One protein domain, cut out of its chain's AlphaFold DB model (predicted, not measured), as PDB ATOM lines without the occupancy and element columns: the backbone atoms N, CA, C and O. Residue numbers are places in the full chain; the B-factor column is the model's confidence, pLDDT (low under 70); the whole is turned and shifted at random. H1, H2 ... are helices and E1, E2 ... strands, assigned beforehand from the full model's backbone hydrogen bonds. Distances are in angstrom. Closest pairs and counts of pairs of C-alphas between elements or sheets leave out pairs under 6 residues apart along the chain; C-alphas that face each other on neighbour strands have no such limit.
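What this domain is: This is residues 60 to 110 and 296 to 407 of the 666 residues of an uncharacterized protein of Biomphalaria glabrata (UniProt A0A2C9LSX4). Two five-stranded sheets lie face to face as a sandwich, their strands running nearly in line with one another, with the short helix H1 at one end of the strands. Beyond the E7 side of the sandwich, residues 357 to 407 make a smaller, loop-rich lobe, tied on by the short strand E10 and ending in the short helices H2 and H3. The 163 printed residues hold three named helices and ten named strands, in the order E1 E2 H1 E3 E4 E5 E6 E7 E8 E9 E10 H2 H3. The sheet E2 E9 E4 E7 E10 is antiparallel, the sheet E1 E3 E8 E5 E6 is mixed, and the class is mixed, helices and strands. The whole is compact, with a radius of gyration of the C-alphas of 16.5 A and spans of 54 by 40 by 29 A.

How they stand to each other: One twisted sheet runs E2, residues 67 to 73, E9, residues 347 to 356, E4, residues 96 to 106, E7, residues 327 to 331, and E10, residues 372 to 374. E2 and E9 are antiparallel, with N 70 and O 351 2.8 A apart. E9 and E4 are antiparallel, with N 98 and O 354 2.8 A apart, and E4 bends by 51 degrees at residue 102. E4 and E7 are antiparallel, with N 99 and O 329 2.9 A apart. The edge strand E10 is antiparallel to E7 at 126 degrees between directions, with N 373 and O 328 2.9 A apart. Residues 366 to 367 pair briefly with residues 373 to 374 of E10, antiparallel. The other sheet, also twisted, runs E1, residues 60 to 63, E3, residues 84 to 89, E8, residues 335 to 341, E5, residues 299 to 305, and E6, residues 313 to 317. E1 and E3 are parallel, with N 61 and O 86 2.8 A apart. E3 and E8 are antiparallel, with N 87 and O 337 2.8 A apart, and so are E8 and E5, with N 302 and O 338 2.9 A apart. E5 and E6 form a hairpin, with N 301 and O 315 2.9 A apart. These N and O pairs are within hydrogen-bond range. The facing parts of this sandwich are 9.9 A centre to centre, their best planes 14 degrees apart. It is a jelly roll, one long hairpin wound over both sheets in four nested antiparallel pairs: E2 with E9, E3 with E8, E4 with E7, E5 with E6. H1, residues 74 to 79, is on the sheet E1 E3 E8 E5 E6 at a height over the sheet of 8.5 A, and only just over none of its strands, as 2 of its C-alphas fall on E3 and 2 on E8. It only grazes the other sheet with residues 74 to 76; the closest C-alphas of H1 and E9 are those of Ser 74 and Ser 347, 5.4 A apart. H2, residues 394 to 400, and H3, residues 404 to 407, meet only through their link and are on neither sheet. Every O i to N i+4 pair is within hydrogen-bond range in H1; H2 has 1 of 3, with 3 of 4 O i to N i+3 pairs, and H3 is too short for an O i to N i+4 pair.

Where its parts are: E1 begins at C-alpha 60, (28.734, 22.970, 12.574). From first to last C-alpha E4 measures 29.0 A, E9 28.8 A, E5 20.0 A, E2 19.8 A, E8 19.4 A and E3 16.2 A. E4 begins at C-alpha 96, (25.433, 37.829, 28.539). H2 measures 10.3 A, and H3 ends at C-alpha 407, (30.277, 35.647, 57.781).

The domain as a whole: The two C-alphas farthest apart are those of Gly 81 and Gln 406, 55.1 A. Residues 111 to 295 are not printed, and C-alphas 110 and 296 are 18.6 A apart across the cut. The links E9 to E10, 15 residues, and E10 to H2, 19 residues, are long. The mean pLDDT of the printed part is 86.4; residues 108 to 110, 319 to 326, 361 and 400 to 407 are under 70.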
ATOM      1  N   GLN A  60      29.077  21.599  12.181       95.25
ATOM      2  CA  GLN A  60      28.734  22.970  12.574       95.25
ATOM      3  C   GLN A  60      27.362  22.991  13.248       95.25
ATOM      4  O   GLN A  60      26.397  22.440  12.716       95.25
ATOM      5  N   TYR A  61      27.294  23.626  14.414       95.00
ATOM      6  CA  TYR A  61      26.103  23.725  15.251       95.00
ATOM      7  C   TYR A  61      25.831  25.192  15.582       95.00
ATOM      8  O   TYR A  61      26.754  25.932  15.925       95.00
ATOM      9  N   GLU A  62      24.573  25.617  15.516       95.50
ATOM     10  CA  GLU A  62      24.141  26.918  16.033       95.50
ATOM     11  C   GLU A  62      23.275  26.708  17.274       95.50
ATOM     12  O   GLU A  62      22.361  25.884  17.261       95.50
ATOM     13  N   VAL A  63      23.578  27.435  18.350       95.00
ATOM     14  CA  VAL A  63      22.896  27.311  19.643       95.00
ATOM     15  C   VAL A  63      22.262  28.649  20.005       95.00
ATOM     16  O   VAL A  63      22.957  29.660  20.154       95.00
ATOM     17  N   PHE A  64      20.936  28.636  20.144       93.50
ATOM     18  CA  PHE A  64      20.105  29.807  20.448       93.50
ATOM     19  C   PHE A  64      19.352  29.684  21.778       93.50
ATOM     20  O   PHE A  64      18.733  30.651  22.223       93.50
ATOM     21  N   ASP A  65      19.389  28.509  22.408       92.19
ATOM     22  CA  ASP A  65      18.594  28.238  23.600       92.19
ATOM     23  C   ASP A  65      19.197  28.897  24.847       92.19
ATOM     24  O   ASP A  65      20.393  28.739  25.108       92.19
ATOM     25  N   PRO A  66      18.380  29.595  25.663       86.94
ATOM     26  CA  PRO A  66      18.848  30.373  26.810       86.94
ATOM     27  C   PRO A  66      19.412  29.546  27.957       86.94
ATOM     28  O   PRO A  66      20.121  30.084  28.805       86.94
ATOM     29  N   SER A  67      19.103  28.256  27.990       90.69
ATOM     30  CA  SER A  67      19.701  27.292  28.898       90.69
ATOM     31  C   SER A  67      19.824  25.985  28.139       90.69
ATOM     32  O   SER A  67      18.819  25.330  27.872       90.69
ATOM     33  N   SER A  68      21.036  25.613  27.754       93.50
ATOM     34  CA  SER A  68      21.290  24.364  27.037       93.50
ATOM     35  C   SER A  68      22.550  23.705  27.569       93.50
ATOM     36  O   SER A  68      23.439  24.364  28.098       93.50
ATOM     37  N   THR A  69      22.615  22.383  27.474       95.06
ATOM     38  CA  THR A  69      23.840  21.641  27.774       95.06
ATOM     39  C   THR A  69      24.395  21.109  26.464       95.06
ATOM     40  O   THR A  69      23.690  20.435  25.716       95.06
ATOM     41  N   ILE A  70      25.649  21.439  26.170       95.19
ATOM     42  CA  ILE A  70      26.384  20.937  25.015       95.19
ATOM     43  C   ILE A  70      27.273  19.804  25.509       95.19
ATOM     44  O   ILE A  70      28.231  20.030  26.245       95.19
ATOM     45  N   GLU A  71      26.958  18.586  25.082       95.38
ATOM     46  CA  GLU A  71      27.802  17.417  25.300       95.38
ATOM     47  C   GLU A  71      28.519  17.069  24.001       95.38
ATOM     48  O   GLU A  71      27.899  16.759  22.980       95.38
ATOM     49  N   ALA A  72      29.843  17.125  24.044       95.06
ATOM     50  CA  ALA A  72      30.696  16.850  22.908       95.06
ATOM     51  C   ALA A  72      31.611  15.678  23.244       95.06
ATOM     52  O   ALA A  72      32.391  15.743  24.187       95.06
ATOM     53  N   GLU A  73      31.564  14.618  22.444       95.06
ATOM     54  CA  GLU A  73      32.461  13.468  22.570       95.06
ATOM     55  C   GLU A  73      33.142  13.231  21.227       95.06
ATOM     56  O   GLU A  73      32.473  13.090  20.201       95.06
ATOM     57  N   SER A  74      34.474  13.167  21.215       93.50
ATOM     58  CA  SER A  74      35.244  13.049  19.974       93.50
ATOM     59  C   SER A  74      34.857  11.805  19.183       93.50
ATOM     60  O   SER A  74      34.707  11.890  17.970       93.50
ATOM     61  N   PHE A  75      34.601  10.679  19.853       93.81
ATOM     62  CA  PHE A  75      34.198   9.424  19.216       93.81
ATOM     63  C   PHE A  75      32.915   9.565  18.376       93.81
ATOM     64  O   PHE A  75      32.861   9.087  17.242       93.81
ATOM     65  N   LYS A  76      31.909  10.298  18.879       94.12
ATOM     66  CA  LYS A  76      30.657  10.563  18.144       94.12
ATOM     67  C   LYS A  76      30.933  11.311  16.836       94.12
ATOM     68  O   LYS A  76      30.361  10.979  15.802       94.12
ATOM     69  N   TYR A  77      31.850  12.278  16.856       93.81
ATOM     70  CA  TYR A  77      32.189  13.092  15.684       93.81
ATOM     71  C   TYR A  77      33.180  12.421  14.728       93.81
ATOM     72  O   TYR A  77      33.093  12.619  13.516       93.81
ATOM     73  N   GLN A  78      34.083  11.586  15.245       92.75
ATOM     74  CA  GLN A  78      34.992  10.767  14.438       92.75
ATOM     75  C   GLN A  78      34.210   9.814  13.531       92.75
ATOM     76  O   GLN A  78      34.524   9.703  12.346       92.75
ATOM     77  N   HIS A  79      33.141   9.197  14.042       92.81
ATOM     78  CA  HIS A  79      32.256   8.352  13.235       92.81
ATOM     79  C   HIS A  79      31.549   9.100  12.101       92.81
ATOM     80  O   HIS A  79      31.231   8.499  11.077       92.81
ATOM     81  N   LEU A  80      31.349  10.411  12.251       93.31
ATOM     82  CA  LEU A  80      30.797  11.282  11.212       93.31
ATOM     83  C   LEU A  80      31.867  11.786  10.226       93.31
ATOM     84  O   LEU A  80      31.544  12.512   9.284       93.31
ATOM     85  N   GLY A  81      33.138  11.413  10.418       94.12
ATOM     86  CA  GLY A  81      34.261  11.858   9.592       94.12
ATOM     87  C   GLY A  81      34.632  13.329   9.798       94.12
ATOM     88  O   GLY A  81      35.271  13.922   8.929       94.12
ATOM     89  N   CYS A  82      34.219  13.937  10.913       94.25
ATOM     90  CA  CYS A  82      34.626  15.287  11.285       94.25
ATOM     91  C   CYS A  82      36.022  15.251  11.926       94.25
ATOM     92  O   CYS A  82      36.356  14.313  12.644       94.25
ATOM     93  N   ALA A  83      36.842  16.275  11.675       90.69
ATOM     94  CA  ALA A  83      38.136  16.461  12.352       90.69
ATOM     95  C   ALA A  83      38.065  17.481  13.505       90.69
ATOM     96  O   ALA A  83      38.942  17.529  14.361       90.69
ATOM     97  N   HIS A  84      37.039  18.329  13.484       94.50
ATOM     98  CA  HIS A  84      36.710  19.315  14.507       94.50
ATOM     99  C   HIS A  84      35.206  19.609  14.443       94.50
ATOM    100  O   HIS A  84      34.551  19.311  13.434       94.50
ATOM    101  N   CYS A  85      34.673  20.199  15.509       96.00
ATOM    102  CA  CYS A  85      33.305  20.705  15.567       96.00
ATOM    103  C   CYS A  85      33.310  22.190  15.916       96.00
ATOM    104  O   CYS A  85      34.066  22.615  16.787       96.00
ATOM    105  N   GLU A  86      32.457  22.970  15.265       96.56
ATOM    106  CA  GLU A  86      32.257  24.386  15.564       96.56
ATOM    107  C   GLU A  86      30.844  24.592  16.117       96.56
ATOM    108  O   GLU A  86      29.865  24.136  15.529       96.56
ATOM    109  N   TYR A  87      30.738  25.305  17.233       96.31
ATOM    110  CA  TYR A  87      29.482  25.701  17.858       96.31
ATOM    111  C   TYR A  87      29.419  27.222  17.858       96.31
ATOM    112  O   TYR A  87      30.257  27.889  18.463       96.31
ATOM    113  N   THR A  88      28.435  27.780  17.170       96.12
ATOM    114  CA  THR A  88      28.167  29.216  17.160       96.12
ATOM    115  C   THR A  88      27.039  29.498  18.139       96.12
ATOM    116  O   THR A  88      25.893  29.128  17.898       96.12
ATOM    117  N   ILE A  89      27.362  30.148  19.249       95.69
ATOM    118  CA  ILE A  89      26.421  30.452  20.323       95.69
ATOM    119  C   ILE A  89      26.022  31.921  20.210       95.69
ATOM    120  O   ILE A  89      26.866  32.823  20.275       95.69
ATOM    121  N   ARG A  90      24.722  32.169  20.043       95.19
ATOM    122  CA  ARG A  90      24.159  33.515  19.888       95.19
ATOM    123  C   ARG A  90      23.109  33.748  20.961       95.19
ATOM    124  O   ARG A  90      22.038  33.150  20.918       95.19
ATOM    125  N   ALA A  91      23.400  34.653  21.889       92.50
ATOM    126  CA  ALA A  91      22.389  35.111  22.825       92.50
ATOM    127  C   ALA A  91      21.414  36.088  22.140       92.50
ATOM    128  O   ALA A  91      21.847  36.930  21.346       92.50
ATOM    129  N   PRO A  92      20.103  36.005  22.420       90.81
ATOM    130  CA  PRO A  92      19.141  36.964  21.903       90.81
ATOM    131  C   PRO A  92      19.289  38.314  22.620       90.81
ATOM    132  O   PRO A  92      19.206  38.396  23.843       90.81
ATOM    133  N   GLY A  93      19.463  39.396  21.855       89.62
ATOM    134  CA  GLY A  93      19.511  40.764  22.384       89.62
ATOM    135  C   GLY A  93      20.816  41.104  23.114       89.62
ATOM    136  O   GLY A  93      21.896  40.785  22.633       89.62
ATOM    137  N   SER A  94      20.705  41.789  24.256       88.62
ATOM    138  CA  SER A  94      21.830  42.241  25.094       88.62
ATOM    139  C   SER A  94      22.136  41.282  26.253       88.62
ATOM    140  O   SER A  94      22.554  41.704  27.333       88.62
ATOM    141  N   LEU A  95      21.832  39.996  26.080       92.44
ATOM    142  CA  LEU A  95      22.094  38.989  27.100       92.44
ATOM    143  C   LEU A  95      23.575  38.594  27.096       92.44
ATOM    144  O   LEU A  95      24.222  38.501  26.055       92.44
ATOM    145  N   VAL A  96      24.088  38.333  28.291       91.50
ATOM    146  CA  VAL A  96      25.433  37.829  28.539       91.50
ATOM    147  C   VAL A  96      25.410  36.309  28.429       91.50
ATOM    148  O   VAL A  96      24.563  35.644  29.022       91.50
ATOM    149  N   ILE A  97      26.363  35.759  27.686       93.69
ATOM    150  CA  ILE A  97      26.596  34.326  27.556       93.69
ATOM    151  C   ILE A  97      27.506  33.879  28.696       93.69
ATOM    152  O   ILE A  97      28.637  34.357  28.817       93.69
ATOM    153  N   LEU A  98      27.016  32.941  29.502       92.62
ATOM    154  CA  LEU A  98      27.792  32.225  30.501       92.62
ATOM    155  C   LEU A  98      28.100  30.817  29.978       92.62
ATOM    156  O   LEU A  98      27.181  30.045  29.696       92.62
ATOM    157  N   LEU A  99      29.385  30.496  29.843       94.19
ATOM    158  CA  LEU A  99      29.861  29.163  29.475       94.19
ATOM    159  C   LEU A  99      30.395  28.485  30.732       94.19
ATOM    160  O   LEU A  99      31.424  28.917  31.230       94.19
ATOM    161  N   ASN A 100      29.726  27.454  31.238       91.75
ATOM    162  CA  ASN A 100      30.178  26.700  32.403       91.75
ATOM    163  C   ASN A 100      30.583  25.274  31.996       91.75
ATOM    164  O   ASN A 100      29.723  24.425  31.756       91.75
ATOM    165  N   PHE A 101      31.885  25.004  31.904       90.94
ATOM    166  CA  PHE A 101      32.392  23.664  31.592       90.94
ATOM    167  C   PHE A 101      32.342  22.774  32.831       90.94
ATOM    168  O   PHE A 101      33.219  22.846  33.682       90.94
ATOM    169  N   THR A 102      31.328  21.918  32.932       88.19
ATOM    170  CA  THR A 102      31.111  21.050  34.100       88.19
ATOM    171  C   THR A 102      31.984  19.800  34.083       88.19
ATOM    172  O   THR A 102      32.237  19.201  35.128       88.19
ATOM    173  N   ASP A 103      32.431  19.388  32.897       88.62
ATOM    174  CA  ASP A 103      33.232  18.186  32.717       88.62
ATOM    175  C   ASP A 103      34.120  18.329  31.482       88.62
ATOM    176  O   ASP A 103      33.628  18.635  30.398       88.62
ATOM    177  N   ILE A 104      35.423  18.101  31.627       88.19
ATOM    178  CA  ILE A 104      36.373  18.026  30.515       88.19
ATOM    179  C   ILE A 104      37.111  16.703  30.667       88.19
ATOM    180  O   ILE A 104      37.874  16.495  31.608       88.19
ATOM    181  N   ARG A 105      36.871  15.785  29.733       87.81
ATOM    182  CA  ARG A 105      37.402  14.424  29.775       87.81
ATOM    183  C   ARG A 105      38.486  14.249  28.726       87.81
ATOM    184  O   ARG A 105      38.291  14.546  27.546       87.81
ATOM    185  N   SER A 106      39.608  13.673  29.138       83.94
ATOM    186  CA  SER A 106      40.614  13.108  28.242       83.94
ATOM    187  C   SER A 106      40.857  11.654  28.639       83.94
ATOM    188  O   SER A 106      40.941  11.359  29.827       83.94
ATOM    189  N   LEU A 107      40.959  10.741  27.664       70.38
ATOM    190  CA  LEU A 107      41.001   9.289  27.897       70.38
ATOM    191  C   LEU A 107      42.092   8.796  28.860       70.38
ATOM    192  O   LEU A 107      42.022   7.650  29.285       70.38
ATOM    193  N   ALA A 108      43.084   9.619  29.214       62.03
ATOM    194  CA  ALA A 108      44.017   9.263  30.281       62.03
ATOM    195  C   ALA A 108      43.292   8.934  31.607       62.03
ATOM    196  O   ALA A 108      43.787   8.103  32.362       62.03
ATOM    197  N   ASP A 109      42.103   9.505  31.841       54.47
ATOM    198  CA  ASP A 109      41.282   9.252  33.036       54.47
ATOM    199  C   ASP A 109      40.198   8.195  32.848       54.47
ATOM    200  O   ASP A 109      39.678   7.653  33.822       54.47
ATOM    201  N   MET A 110      39.867   7.852  31.603       52.25
ATOM    202  CA  MET A 110      38.978   6.733  31.306       52.25
ATOM    203  C   MET A 110      39.795   5.442  31.263       52.25
ATOM    204  O   MET A 110      39.824   4.737  30.252       52.25
ATOM    205  N   HIS A 296      51.148  19.275  22.371       81.88
ATOM    206  CA  HIS A 296      50.124  18.320  21.945       81.88
ATOM    207  C   HIS A 296      48.993  18.200  22.983       81.88
ATOM    208  O   HIS A 296      48.986  17.288  23.807       81.88
ATOM    209  N   CYS A 297      48.024  19.111  22.947       85.44
ATOM    210  CA  CYS A 297      46.787  18.997  23.720       85.44
ATOM    211  C   CYS A 297      46.004  17.760  23.259       85.44
ATOM    212  O   CYS A 297      45.814  17.574  22.056       85.44
ATOM    213  N   ASN A 298      45.481  16.954  24.188       87.44
ATOM    214  CA  ASN A 298      44.581  15.848  23.822       87.44
ATOM    215  C   ASN A 298      43.221  16.387  23.365       87.44
ATOM    216  O   ASN A 298      42.587  15.849  22.459       87.44
ATOM    217  N   LEU A 299      42.793  17.457  24.029       90.44
ATOM    218  CA  LEU A 299      41.588  18.210  23.744       90.44
ATOM    219  C   LEU A 299      41.959  19.689  23.697       90.44
ATOM    220  O   LEU A 299      42.641  20.202  24.588       90.44
ATOM    221  N   LYS A 300      41.524  20.365  22.638       92.44
ATOM    222  CA  LYS A 300      41.737  21.792  22.426       92.44
ATOM    223  C   LYS A 300      40.393  22.448  22.140       92.44
ATOM    224  O   LYS A 300      39.742  22.126  21.148       92.44
ATOM    225  N   ILE A 301      39.989  23.368  23.006       92.69
ATOM    226  CA  ILE A 301      38.786  24.182  22.825       92.69
ATOM    227  C   ILE A 301      39.241  25.608  22.541       92.69
ATOM    228  O   ILE A 301      40.010  26.180  23.308       92.69
ATOM    229  N   ILE A 302      38.800  26.173  21.421       93.06
ATOM    230  CA  ILE A 302      39.089  27.559  21.049       93.06
ATOM    231  C   ILE A 302      37.801  28.362  21.175       93.06
ATOM    232  O   ILE A 302      36.807  27.999  20.552       93.06
ATOM    233  N   ILE A 303      37.814  29.443  21.950       93.69
ATOM    234  CA  ILE A 303      36.670  30.335  22.134       93.69
ATOM    235  C   ILE A 303      36.997  31.689  21.501       93.69
ATOM    236  O   ILE A 303      37.970  32.353  21.865       93.69
ATOM    237  N   GLU A 304      36.181  32.088  20.531       94.19
ATOM    238  CA  GLU A 304      36.327  33.320  19.756       94.19
ATOM    239  C   GLU A 304      35.063  34.171  19.882       94.19
ATOM    240  O   GLU A 304      33.978  33.722  19.524       94.19
ATOM    241  N   GLY A 305      35.182  35.415  20.348       91.81
ATOM    242  CA  GLY A 305      34.085  36.378  20.243       91.81
ATOM    243  C   GLY A 305      33.946  36.857  18.797       91.81
ATOM    244  O   GLY A 305      34.908  37.355  18.219       91.81
ATOM    245  N   LEU A 306      32.764  36.719  18.193       89.62
ATOM    246  CA  LEU A 306      32.558  37.003  16.762       89.62
ATOM    247  C   LEU A 306      32.724  38.484  16.396       89.62
ATOM    248  O   LEU A 306      33.013  38.793  15.244       89.62
ATOM    249  N   ASN A 307      32.555  39.387  17.364       86.81
ATOM    250  CA  ASN A 307      32.582  40.838  17.145       86.81
ATOM    251  C   ASN A 307      33.687  41.553  17.929       86.81
ATOM    252  O   ASN A 307      33.779  42.779  17.883       86.81
ATOM    253  N   SER A 308      34.502  40.823  18.683       75.38
ATOM    254  CA  SER A 308      35.530  41.419  19.523       75.38
ATOM    255  C   SER A 308      36.899  41.223  18.885       75.38
ATOM    256  O   SER A 308      37.270  40.124  18.489       75.38
ATOM    257  N   SER A 309      37.714  42.282  18.856       84.75
ATOM    258  CA  SER A 309      39.148  42.200  18.514       84.75
ATOM    259  C   SER A 309      39.964  41.412  19.562       84.75
ATOM    260  O   SER A 309      41.192  41.495  19.606       84.75
ATOM    261  N   THR A 310      39.291  40.687  20.454       84.06
ATOM    262  CA  THR A 310      39.899  39.884  21.505       84.06
ATOM    263  C   THR A 310      40.611  38.700  20.880       84.06
ATOM    264  O   THR A 310      40.067  38.011  20.018       84.06
ATOM    265  N   LYS A 311      41.820  38.437  21.362       88.88
ATOM    266  CA  LYS A 311      42.578  37.248  20.991       88.88
ATOM    267  C   LYS A 311      41.745  35.983  21.292       88.88
ATOM    268  O   LYS A 311      41.125  35.938  22.356       88.88
ATOM    269  N   PRO A 312      41.730  34.972  20.399       90.44
ATOM    270  CA  PRO A 312      41.082  33.692  20.673       90.44
ATOM    271  C   PRO A 312      41.622  33.096  21.969       90.44
ATOM    272  O   PRO A 312      42.838  33.062  22.187       90.44
ATOM    273  N   GLN A 313      40.719  32.606  22.807       88.50
ATOM    274  CA  GLN A 313      41.084  31.883  24.016       88.50
ATOM    275  C   GLN A 313      41.240  30.414  23.674       88.50
ATOM    276  O   GLN A 313      40.399  29.843  22.985       88.50
ATOM    277  N   VAL A 314      42.332  29.808  24.124       88.94
ATOM    278  CA  VAL A 314      42.648  28.414  23.821       88.94
ATOM    279  C   VAL A 314      42.756  27.658  25.132       88.94
ATOM    280  O   VAL A 314      43.700  27.861  25.889       88.94
ATOM    281  N   ILE A 315      41.804  26.765  25.368       87.44
ATOM    282  CA  ILE A 315      41.834  25.805  26.465       87.44
ATOM    283  C   ILE A 315      42.518  24.550  25.931       87.44
ATOM    284  O   ILE A 315      42.007  23.886  25.026       87.44
ATOM    285  N   CYS A 316      43.700  24.256  26.460       87.31
ATOM    286  CA  CYS A 316      44.486  23.078  26.120       87.31
ATOM    287  C   CYS A 316      44.438  22.101  27.293       87.31
ATOM    288  O   CYS A 316      45.045  22.358  28.329       87.31
ATOM    289  N   TRP A 317      43.735  20.981  27.133       85.69
ATOM    290  CA  TRP A 317      43.647  19.957  28.169       85.69
ATOM    291  C   TRP A 317      44.607  18.812  27.850       85.69
ATOM    292  O   TRP A 317      44.422  18.075  26.872       85.69
ATOM    293  N   GLN A 318      45.659  18.683  28.660       79.06
ATOM    294  CA  GLN A 318      46.708  17.684  28.444       79.06
ATOM    295  C   GLN A 318      46.858  16.697  29.609       79.06
ATOM    296  O   GLN A 318      47.102  15.521  29.341       79.06
ATOM    297  N   ASN A 319      46.632  17.125  30.861       64.00
ATOM    298  CA  ASN A 319      46.866  16.312  32.056       64.00
ATOM    299  C   ASN A 319      45.702  16.397  33.056       64.00
ATOM    300  O   ASN A 319      45.211  17.477  33.362       64.00
ATOM    301  N   SER A 320      45.338  15.250  33.620       57.34
ATOM    302  CA  SER A 320      44.213  15.029  34.533       57.34
ATOM    303  C   SER A 320      44.351  15.581  35.954       57.34
ATOM    304  O   SER A 320      43.454  15.431  36.779       57.34
ATOM    305  N   TRP A 321      45.484  16.212  36.261       58.94
ATOM    306  CA  TRP A 321      45.775  16.725  37.601       58.94
ATOM    307  C   TRP A 321      45.142  18.094  37.876       58.94
ATOM    308  O   TRP A 321      45.118  18.525  39.027       58.94
ATOM    309  N   GLN A 322      44.608  18.766  36.851       61.75
ATOM    310  CA  GLN A 322      43.749  19.932  37.039       61.75
ATOM    311  C   GLN A 322      42.383  19.427  37.512       61.75
ATOM    312  O   GLN A 322      41.717  18.662  36.814       61.75
ATOM    313  N   ARG A 323      42.005  19.765  38.750       59.75
ATOM    314  CA  ARG A 323      40.729  19.342  39.341       59.75
ATOM    315  C   ARG A 323      39.542  19.749  38.459       59.75
ATOM    316  O   ARG A 323      39.609  20.692  37.679       59.75
ATOM    317  N   LYS A 324      38.434  19.026  38.665       61.78
ATOM    318  CA  LYS A 324      37.070  19.297  38.181       61.78
ATOM    319  C   LYS A 324      36.542  20.646  38.686       61.78
ATOM    320  O   LYS A 324      35.641  20.662  39.525       61.78
ATOM    321  N   VAL A 325      37.100  21.760  38.238       59.84
ATOM    322  CA  VAL A 325      36.528  23.059  38.576       59.84
ATOM    323  C   VAL A 325      35.754  23.575  37.368       59.84
ATOM    324  O   VAL A 325      36.286  23.555  36.253       59.84
ATOM    325  N   PRO A 326      34.478  23.956  37.548       61.88
ATOM    326  CA  PRO A 326      33.702  24.555  36.483       61.88
ATOM    327  C   PRO A 326      34.398  25.814  35.971       61.88
ATOM    328  O   PRO A 326      34.486  26.814  36.677       61.88
ATOM    329  N   LEU A 327      34.884  25.784  34.731       76.56
ATOM    330  CA  LEU A 327      35.422  26.983  34.098       76.56
ATOM    331  C   LEU A 327      34.245  27.825  33.616       76.56
ATOM    332  O   LEU A 327      33.534  27.416  32.692       76.56
ATOM    333  N   VAL A 328      34.045  28.984  34.245       82.56
ATOM    334  CA  VAL A 328      32.961  29.908  33.917       82.56
ATOM    335  C   VAL A 328      33.496  31.063  33.071       82.56
ATOM    336  O   VAL A 328      34.187  31.956  33.557       82.56
ATOM    337  N   TYR A 329      33.155  31.084  31.785       85.62
ATOM    338  CA  TYR A 329      33.485  32.197  30.893       85.62
ATOM    339  C   TYR A 329      32.285  33.109  30.689       85.62
ATOM    340  O   TYR A 329      31.157  32.641  30.516       85.62
ATOM    341  N   ARG A 330      32.538  34.420  30.653       89.56
ATOM    342  CA  ARG A 330      31.511  35.450  30.484       89.56
ATOM    343  C   ARG A 330      31.755  36.245  29.203       89.56
ATOM    344  O   ARG A 330      32.786  36.899  29.071       89.56
ATOM    345  N   TYR A 331      30.778  36.260  28.299       90.69
ATOM    346  CA  TYR A 331      30.847  37.018  27.044       90.69
ATOM    347  C   TYR A 331      29.596  37.864  26.819       90.69
ATOM    348  O   TYR A 331      28.479  37.405  27.021       90.69
ATOM    349  N   SER A 332      29.773  39.102  26.361       90.12
ATOM    350  CA  SER A 332      28.680  40.007  25.961       90.12
ATOM    351  C   SER A 332      28.382  39.978  24.459       90.12
ATOM    352  O   SER A 332      27.465  40.645  23.991       90.12
ATOM    353  N   VAL A 333      29.173  39.227  23.689       92.19
ATOM    354  CA  VAL A 333      29.050  39.090  22.236       92.19
ATOM    355  C   VAL A 333      28.844  37.623  21.872       92.19
ATOM    356  O   VAL A 333      29.258  36.756  22.642       92.19
ATOM    357  N   PRO A 334      28.253  37.319  20.701       94.81
ATOM    358  CA  PRO A 334      28.197  35.955  20.194       94.81
ATOM    359  C   PRO A 334      29.575  35.297  20.184       94.81
ATOM    360  O   PRO A 334      30.564  35.933  19.807       94.81
ATOM    361  N   VAL A 335      29.629  34.023  20.561       95.38
ATOM    362  CA  VAL A 335      30.881  33.267  20.652       95.38
ATOM    363  C   VAL A 335      30.876  32.082  19.705       95.38
ATOM    364  O   VAL A 335      29.862  31.411  19.518       95.38
ATOM    365  N   LYS A 336      32.034  31.808  19.114       96.25
ATOM    366  CA  LYS A 336      32.316  30.602  18.348       96.25
ATOM    367  C   LYS A 336      33.247  29.720  19.167       96.25
ATOM    368  O   LYS A 336      34.379  30.103  19.457       96.25
ATOM    369  N   LEU A 337      32.762  28.541  19.522       96.31
ATOM    370  CA  LEU A 337      33.513  27.503  20.208       96.31
ATOM    371  C   LEU A 337      33.963  26.465  19.180       96.31
ATOM    372  O   LEU A 337      33.142  25.852  18.508       96.31
ATOM    373  N   THR A 338      35.268  26.258  19.052       95.94
ATOM    374  CA  THR A 338      35.855  25.251  18.161       95.94
ATOM    375  C   THR A 338      36.433  24.126  18.999       95.94
ATOM    376  O   THR A 338      37.399  24.327  19.733       95.94
ATOM    377  N   TYR A 339      35.850  22.941  18.879       95.62
ATOM    378  CA  TYR A 339      36.312  21.724  19.524       95.62
ATOM    379  C   TYR A 339      37.218  20.930  18.585       95.62
ATOM    380  O   TYR A 339      36.774  20.437  17.546       95.62
ATOM    381  N   ILE A 340      38.484  20.795  18.968       94.44
ATOM    382  CA  ILE A 340      39.511  20.037  18.255       94.44
ATOM    383  C   ILE A 340      39.991  18.916  19.176       94.44
ATOM    384  O   ILE A 340      40.296  19.144  20.349       94.44
ATOM    385  N   TRP A 341      40.079  17.705  18.641       93.75
ATOM    386  CA  TRP A 341      40.529  16.526  19.374       93.75
ATOM    387  C   TRP A 341      41.615  15.783  18.604       93.75
ATOM    388  O   TRP A 341      41.719  15.883  17.380       93.75
ATOM    389  N   ASP A 342      42.404  14.996  19.327       92.06
ATOM    390  CA  ASP A 342      43.303  14.010  18.733       92.06
ATOM    391  C   ASP A 342      42.499  12.779  18.285       92.06
ATOM    392  O   ASP A 342      41.774  12.174  19.074       92.06
ATOM    393  N   ALA A 343      42.619  12.384  17.015       90.12
ATOM    394  CA  ALA A 343      41.934  11.206  16.479       90.12
ATOM    395  C   ALA A 343      42.322   9.900  17.201       90.12
ATOM    396  O   ALA A 343      41.549   8.947  17.201       90.12
ATOM    397  N   SER A 344      43.501   9.854  17.829       90.38
ATOM    398  CA  SER A 344      43.998   8.684  18.556       90.38
ATOM    399  C   SER A 344      43.459   8.553  19.984       90.38
ATOM    400  O   SER A 344      43.691   7.529  20.629       90.38
ATOM    401  N   ARG A 345      42.744   9.563  20.502       90.19
ATOM    402  CA  ARG A 345      42.269   9.601  21.894       90.19
ATOM    403  C   ARG A 345      40.785   9.940  21.938       90.19
ATOM    404  O   ARG A 345      40.317  10.794  21.186       90.19
ATOM    405  N   HIS A 346      40.031   9.320  22.850       91.94
ATOM    406  CA  HIS A 346      38.700   9.857  23.130       91.94
ATOM    407  C   HIS A 346      38.813  11.005  24.124       91.94
ATOM    408  O   HIS A 346      39.513  10.953  25.136       91.94
ATOM    409  N   SER A 347      38.124  12.075  23.804       93.44
ATOM    410  CA  SER A 347      38.022  13.249  24.636       93.44
ATOM    411  C   SER A 347      36.610  13.770  24.537       93.44
ATOM    412  O   SER A 347      35.870  13.447  23.603       93.44
ATOM    413  N   GLY A 348      36.224  14.591  25.489       93.69
ATOM    414  CA  GLY A 348      34.935  15.234  25.435       93.69
ATOM    415  C   GLY A 348      34.814  16.337  26.453       93.69
ATOM    416  O   GLY A 348      35.684  16.512  27.303       93.69
ATOM    417  N   PHE A 349      33.724  17.073  26.352       93.62
ATOM    418  CA  PHE A 349      33.344  18.033  27.365       93.62
ATOM    419  C   PHE A 349      31.826  18.083  27.523       93.62
ATOM    420  O   PHE A 349      31.079  17.780  26.589       93.62
ATOM    421  N   SER A 350      31.394  18.487  28.712       93.69
ATOM    422  CA  SER A 350      30.037  18.930  29.001       93.69
ATOM    423  C   SER A 350      30.090  20.415  29.346       93.69
ATOM    424  O   SER A 350      30.873  20.850  30.192       93.69
ATOM    425  N   LEU A 351      29.304  21.204  28.624       94.38
ATOM    426  CA  LEU A 351      29.230  22.651  28.749       94.38
ATOM    427  C   LEU A 351      27.785  23.040  29.049       94.38
ATOM    428  O   LEU A 351      26.911  22.886  28.199       94.38
ATOM    429  N   HIS A 352      27.542  23.577  30.239       94.44
ATOM    430  CA  HIS A 352      26.274  24.188  30.596       94.44
ATOM    431  C   HIS A 352      26.271  25.659  30.166       94.44
ATOM    432  O   HIS A 352      27.061  26.475  30.647       94.44
ATOM    433  N   LEU A 353      25.376  25.991  29.248       94.50
ATOM    434  CA  LEU A 353      25.173  27.321  28.706       94.50
ATOM    435  C   LEU A 353      24.036  28.017  29.448       94.50
ATOM    436  O   LEU A 353      22.950  27.450  29.555       94.50
ATOM    437  N   SER A 354      24.253  29.261  29.870       93.38
ATOM    438  CA  SER A 354      23.186  30.108  30.410       93.38
ATOM    439  C   SER A 354      23.241  31.504  29.792       93.38
ATOM    440  O   SER A 354      24.308  32.116  29.732       93.38
ATOM    441  N   PHE A 355      22.098  32.040  29.365       93.75
ATOM    442  CA  PHE A 355      21.966  33.440  28.960       93.75
ATOM    443  C   PHE A 355      21.397  34.257  30.105       93.75
ATOM    444  O   PHE A 355      20.282  34.029  30.572       93.75
ATOM    445  N   LEU A 356      22.173  35.228  30.554       91.88
ATOM    446  CA  LEU A 356      21.841  36.054  31.696       91.88
ATOM    447  C   LEU A 356      21.570  37.475  31.235       91.88
ATOM    448  O   LEU A 356      22.217  37.984  30.320       91.88
ATOM    449  N   GLN A 357      20.604  38.138  31.866       91.19
ATOM    450  CA  GLN A 357      20.491  39.581  31.686       91.19
ATOM    451  C   GLN A 357      21.772  40.236  32.186       91.19
ATOM    452  O   GLN A 357      22.357  39.789  33.164       91.19
ATOM    453  N   GLU A 358      22.181  41.326  31.545       83.06
ATOM    454  CA  GLU A 358      23.360  42.100  31.949       83.06
ATOM    455  C   GLU A 358      23.331  42.502  33.438       83.06
ATOM    456  O   GLU A 358      24.379  42.645  34.058       83.06
ATOM    457  N   LYS A 359      22.124  42.611  34.014       82.12
ATOM    458  CA  LYS A 359      21.865  42.917  35.429       82.12
ATOM    459  C   LYS A 359      21.754  41.700  36.353       82.12
ATOM    460  O   LYS A 359      21.597  41.881  37.554       82.12
ATOM    461  N   ALA A 360      21.720  40.483  35.819       79.88
ATOM    462  CA  ALA A 360      21.721  39.286  36.644       79.88
ATOM    463  C   ALA A 360      23.160  39.059  37.114       79.88
ATOM    464  O   ALA A 360      24.011  38.608  36.344       79.88
ATOM    465  N   ASP A 361      23.421  39.435  38.364       68.88
ATOM    466  CA  ASP A 361      24.735  39.350  38.990       68.88
ATOM    467  C   ASP A 361      25.143  37.883  39.174       68.88
ATOM    468  O   ASP A 361      24.913  37.268  40.214       68.88
ATOM    469  N   VAL A 362      25.802  37.308  38.165       77.62
ATOM    470  CA  VAL A 362      26.857  36.342  38.475       77.62
ATOM    471  C   VAL A 362      27.953  37.170  39.105       77.62
ATOM    472  O   VAL A 362      28.621  37.952  38.423       77.62
ATOM    473  N   VAL A 363      28.063  37.046  40.424       83.00
ATOM    474  CA  VAL A 363      29.103  37.704  41.203       83.00
ATOM    475  C   VAL A 363      30.415  37.008  40.862       83.00
ATOM    476  O   VAL A 363      30.800  36.024  41.481       83.00
ATOM    477  N   CYS A 364      31.059  37.490  39.803       86.88
ATOM    478  CA  CYS A 364      32.454  37.200  39.534       86.88
ATOM    479  C   CYS A 364      33.258  37.934  40.600       86.88
ATOM    480  O   CYS A 364      33.348  39.161  40.564       86.88
ATOM    481  N   GLU A 365      33.787  37.195  41.570       89.44
ATOM    482  CA  GLU A 365      34.616  37.789  42.616       89.44
ATOM    483  C   GLU A 365      35.969  38.217  42.040       89.44
ATOM    484  O   GLU A 365      36.514  39.252  42.425       89.44
ATOM    485  N   PHE A 366      36.447  37.487  41.027       91.12
ATOM    486  CA  PHE A 366      37.659  37.821  40.299       91.12
ATOM    487  C   PHE A 366      37.536  37.572  38.796       91.12
ATOM    488  O   PHE A 366      36.898  36.626  38.330       91.12
ATOM    489  N   HIS A 367      38.177  38.449  38.027       91.31
ATOM    490  CA  HIS A 367      38.252  38.360  36.578       91.31
ATOM    491  C   HIS A 367      39.708  38.184  36.156       91.31
ATOM    492  O   HIS A 367      40.510  39.106  36.304       91.31
ATOM    493  N   CYS A 368      40.027  37.034  35.564       90.00
ATOM    494  CA  CYS A 368      41.321  36.845  34.921       90.00
ATOM    495  C   CYS A 368      41.450  37.782  33.708       90.00
ATOM    496  O   CYS A 368      40.458  38.211  33.104       90.00
ATOM    497  N   THR A 369      42.682  38.002  33.249       86.81
ATOM    498  CA  THR A 369      42.978  38.803  32.044       86.81
ATOM    499  C   THR A 369      42.283  38.302  30.769       86.81
ATOM    500  O   THR A 369      42.070  39.075  29.836       86.81
ATOM    501  N   ASN A 370      41.868  37.033  30.737       80.75
ATOM    502  CA  ASN A 370      41.223  36.386  29.592       80.75
ATOM    503  C   ASN A 370      39.693  36.260  29.721       80.75
ATOM    504  O   ASN A 370      39.125  35.325  29.176       80.75
ATOM    505  N   HIS A 371      38.990  37.145  30.429       82.94
ATOM    506  CA  HIS A 371      37.520  37.061  30.604       82.94
ATOM    507  C   HIS A 371      37.014  35.782  31.307       82.94
ATOM    508  O   HIS A 371      35.807  35.520  31.319       82.94
ATOM    509  N   LEU A 372      37.918  34.998  31.901       88.12
ATOM    510  CA  LEU A 372      37.566  33.912  32.807       88.12
ATOM    511  C   LEU A 372      37.083  34.543  34.117       88.12
ATOM    512  O   LEU A 372      37.727  35.443  34.661       88.12
ATOM    513  N   CYS A 373      35.898  34.134  34.551       90.00
ATOM    514  CA  CYS A 373      35.271  34.574  35.785       90.00
ATOM    515  C   CYS A 373      35.492  33.473  36.816       90.00
ATOM    516  O   CYS A 373      35.032  32.351  36.611       90.00
ATOM    517  N   LEU A 374      36.208  33.800  37.888       88.31
ATOM    518  CA  LEU A 374      36.428  32.888  39.000       88.31
ATOM    519  C   LEU A 374      35.472  33.223  40.141       88.31
ATOM    520  O   LEU A 374      35.174  34.395  40.417       88.31
ATOM    521  N   LEU A 375      34.976  32.171  40.779       86.38
ATOM    522  CA  LEU A 375      34.250  32.257  42.037       86.38
ATOM    523  C   LEU A 375      35.238  32.490  43.192       86.38
ATOM    524  O   LEU A 375      36.433  32.233  43.064       86.38
ATOM    525  N   GLY A 376      34.748  33.000  44.323       86.75
ATOM    526  CA  GLY A 376      35.590  33.313  45.482       86.75
ATOM    527  C   GLY A 376      36.374  32.132  46.042       86.75
ATOM    528  O   GLY A 376      37.494  32.301  46.511       86.75
ATOM    529  N   ASP A 377      35.804  30.931  45.954       86.12
ATOM    530  CA  ASP A 377      36.409  29.675  46.408       86.12
ATOM    531  C   ASP A 377      37.557  29.187  45.516       86.12
ATOM    532  O   ASP A 377      38.321  28.325  45.941       86.12
ATOM    533  N   GLN A 378      37.691  29.754  44.317       87.31
ATOM    534  CA  GLN A 378      38.782  29.493  43.376       87.31
ATOM    535  C   GLN A 378      39.937  30.486  43.516       87.31
ATOM    536  O   GLN A 378      40.946  30.373  42.832       87.31
ATOM    537  N   LEU A 379      39.786  31.514  44.350       91.19
ATOM    538  CA  LEU A 379      40.861  32.464  44.581       91.19
ATOM    539  C   LEU A 379      41.759  31.935  45.684       91.19
ATOM    540  O   LEU A 379      41.330  31.842  46.838       91.19
ATOM    541  N   CYS A 380      43.029  31.709  45.356       92.62
ATOM    542  CA  CYS A 380      44.068  31.386  46.333       92.62
ATOM    543  C   CYS A 380      43.845  30.045  47.021       92.62
ATOM    544  O   CYS A 380      44.139  29.878  48.213       92.62
ATOM    545  N   ASP A 381      43.297  29.094  46.275       89.00
ATOM    546  CA  ASP A 381      43.089  27.724  46.718       89.00
ATOM    547  C   ASP A 381      44.359  26.865  46.529       89.00
ATOM    548  O   ASP A 381      44.413  25.702  46.956       89.00
ATOM    549  N   GLY A 382      45.416  27.465  45.970       89.94
ATOM    550  CA  GLY A 382      46.701  26.846  45.684       89.94
ATOM    551  C   GLY A 382      46.783  26.256  44.279       89.94
ATOM    552  O   GLY A 382      47.770  25.569  43.979       89.94
ATOM    553  N   TYR A 383      45.780  26.485  43.432       87.06
ATOM    554  CA  TYR A 383      45.730  26.032  42.050       87.06
ATOM    555  C   TYR A 383      45.662  27.226  41.105       87.06
ATOM    556  O   TYR A 383      44.919  28.167  41.294       87.06
ATOM    557  N   THR A 384      46.467  27.174  40.047       87.56
ATOM    558  CA  THR A 384      46.469  28.210  39.014       87.56
ATOM    559  C   THR A 384      45.318  27.976  38.033       87.56
ATOM    560  O   THR A 384      45.491  27.265  37.036       87.56
ATOM    561  N   ASP A 385      44.156  28.559  38.320       86.00
ATOM    562  CA  ASP A 385      42.961  28.539  37.477       86.00
ATOM    563  C   ASP A 385      43.031  29.599  36.370       86.00
ATOM    564  O   ASP A 385      42.603  29.349  35.234       86.00
ATOM    565  N   CYS A 386      43.606  30.777  36.640       88.50
ATOM    566  CA  CYS A 386      43.856  31.741  35.577       88.50
ATOM    567  C   CYS A 386      45.072  31.317  34.731       88.50
ATOM    568  O   CYS A 386      46.104  30.912  35.263       88.50
ATOM    569  N   PRO A 387      45.048  31.504  33.397       82.00
ATOM    570  CA  PRO A 387      46.198  31.183  32.544       82.00
ATOM    571  C   PRO A 387      47.486  31.952  32.881       82.00
ATOM    572  O   PRO A 387      48.574  31.527  32.497       82.00
ATOM    573  N   ASP A 388      47.356  33.108  33.529       86.56
ATOM    574  CA  ASP A 388      48.450  33.953  34.004       86.56
ATOM    575  C   ASP A 388      48.793  33.738  35.487       86.56
ATOM    576  O   ASP A 388      49.761  34.331  35.956       86.56
ATOM    577  N   GLY A 389      48.051  32.893  36.213       90.19
ATOM    578  CA  GLY A 389      48.227  32.682  37.654       90.19
ATOM    579  C   GLY A 389      47.836  33.863  38.531       90.19
ATOM    580  O   GLY A 389      48.190  33.881  39.705       90.19
ATOM    581  N   ALA A 390      47.119  34.851  37.983       93.44
ATOM    582  CA  ALA A 390      46.751  36.066  38.708       93.44
ATOM    583  C   ALA A 390      45.790  35.814  39.889       93.44
ATOM    584  O   ALA A 390      45.678  36.647  40.792       93.44
ATOM    585  N   ASP A 391      45.099  34.680  39.880       92.62
ATOM    586  CA  ASP A 391      44.265  34.160  40.964       92.62
ATOM    587  C   ASP A 391      45.074  33.677  42.171       92.62
ATOM    588  O   ASP A 391      44.594  33.778  43.295       92.62
ATOM    589  N   GLU A 392      46.318  33.254  41.957       94.25
ATOM    590  CA  GLU A 392      47.252  32.800  42.997       94.25
ATOM    591  C   GLU A 392      48.294  33.870  43.360       94.25
ATOM    592  O   GLU A 392      49.181  33.667  44.202       94.25
ATOM    593  N   ASP A 393      48.205  35.050  42.743       95.25
ATOM    594  CA  ASP A 393      49.088  36.158  43.063       95.25
ATOM    595  C   ASP A 393      48.828  36.648  44.486       95.25
ATOM    596  O   ASP A 393      47.715  37.003  44.880       95.25
ATOM    597  N   LYS A 394      49.907  36.772  45.262       93.19
ATOM    598  CA  LYS A 394      49.846  37.182  46.671       93.19
ATOM    599  C   LYS A 394      49.049  38.478  46.883       93.19
ATOM    600  O   LYS A 394      48.373  38.616  47.898       93.19
ATOM    601  N   SER A 395      49.122  39.428  45.946       92.69
ATOM    602  CA  SER A 395      48.344  40.674  45.992       92.69
ATOM    603  C   SER A 395      46.837  40.454  45.873       92.69
ATOM    604  O   SER A 395      46.086  41.128  46.573       92.69
ATOM    605  N   THR A 396      46.411  39.512  45.031       91.75
ATOM    606  CA  THR A 396      45.010  39.108  44.870       91.75
ATOM    607  C   THR A 396      44.536  38.377  46.127       91.75
ATOM    608  O   THR A 396      43.515  38.737  46.712       91.75
ATOM    609  N   CYS A 397      45.353  37.460  46.647       91.19
ATOM    610  CA  CYS A 397      45.017  36.634  47.810       91.19
ATOM    611  C   CYS A 397      44.827  37.377  49.123       91.19
ATOM    612  O   CYS A 397      44.079  36.936  49.997       91.19
ATOM    613  N   HIS A 398      45.478  38.527  49.280       84.38
ATOM    614  CA  HIS A 398      45.273  39.351  50.463       84.38
ATOM    615  C   HIS A 398      43.851  39.928  50.556       84.38
ATOM    616  O   HIS A 398      43.421  40.261  51.661       84.38
ATOM    617  N   LEU A 399      43.119  40.021  49.441       73.12
ATOM    618  CA  LEU A 399      41.744  40.522  49.421       73.12
ATOM    619  C   LEU A 399      40.737  39.426  49.804       73.12
ATOM    620  O   LEU A 399      39.851  39.686  50.619       73.12
ATOM    621  N   SER A 400      40.924  38.194  49.322       65.94
ATOM    622  CA  SER A 400      39.995  37.077  49.566       65.94
ATOM    623  C   SER A 400      40.027  36.563  51.014       65.94
ATOM    624  O   SER A 400      38.994  36.202  51.578       65.94
ATOM    625  N   LEU A 401      41.179  36.641  51.696       63.62
ATOM    626  CA  LEU A 401      41.319  36.238  53.108       63.62
ATOM    627  C   LEU A 401      40.490  37.080  54.097       63.62
ATOM    628  O   LEU A 401      40.286  36.665  55.240       63.62
ATOM    629  N   HIS A 402      39.992  38.247  53.679       60.50
ATOM    630  CA  HIS A 402      39.119  39.081  54.508       60.50
ATOM    631  C   HIS A 402      37.616  38.832  54.288       60.50
ATOM    632  O   HIS A 402      36.820  39.263  55.129       60.50
ATOM    633  N   GLY A 403      37.226  38.120  53.222       53.78
ATOM    634  CA  GLY A 403      35.829  37.914  52.824       53.78
ATOM    635  C   GLY A 403      35.126  36.785  53.581       53.78
ATOM    636  O   GLY A 403      34.098  37.010  54.220       53.78
ATOM    637  N   GLU A 404      35.702  35.583  53.611       53.44
ATOM    638  CA  GLU A 404      35.000  34.414  54.170       53.44
ATOM    639  C   GLU A 404      35.005  34.349  55.710       53.44
ATOM    640  O   GLU A 404      34.143  33.723  56.336       53.44
ATOM    641  N   HIS A 405      35.920  35.062  56.376       49.44
ATOM    642  CA  HIS A 405      35.926  35.093  57.840       49.44
ATOM    643  C   HIS A 405      34.915  36.099  58.431       49.44
ATOM    644  O   HIS A 405      34.601  36.024  59.629       49.44
ATOM    645  N   GLN A 406      34.345  37.015  57.634       52.81
ATOM    646  CA  GLN A 406      33.334  37.943  58.147       52.81
ATOM    647  C   GLN A 406      31.986  37.266  58.390       52.81
ATOM    648  O   GLN A 406      31.388  37.511  59.441       52.81
ATOM    649  N   ASP A 407      31.546  36.342  57.541       58.28
ATOM    650  CA  ASP A 407      30.277  35.647  57.781       58.28
ATOM    651  C   ASP A 407      30.412  34.517  58.807       58.28
ATOM    652  O   ASP A 407      29.506  34.328  59.622       58.28
TER     653      ASP A 407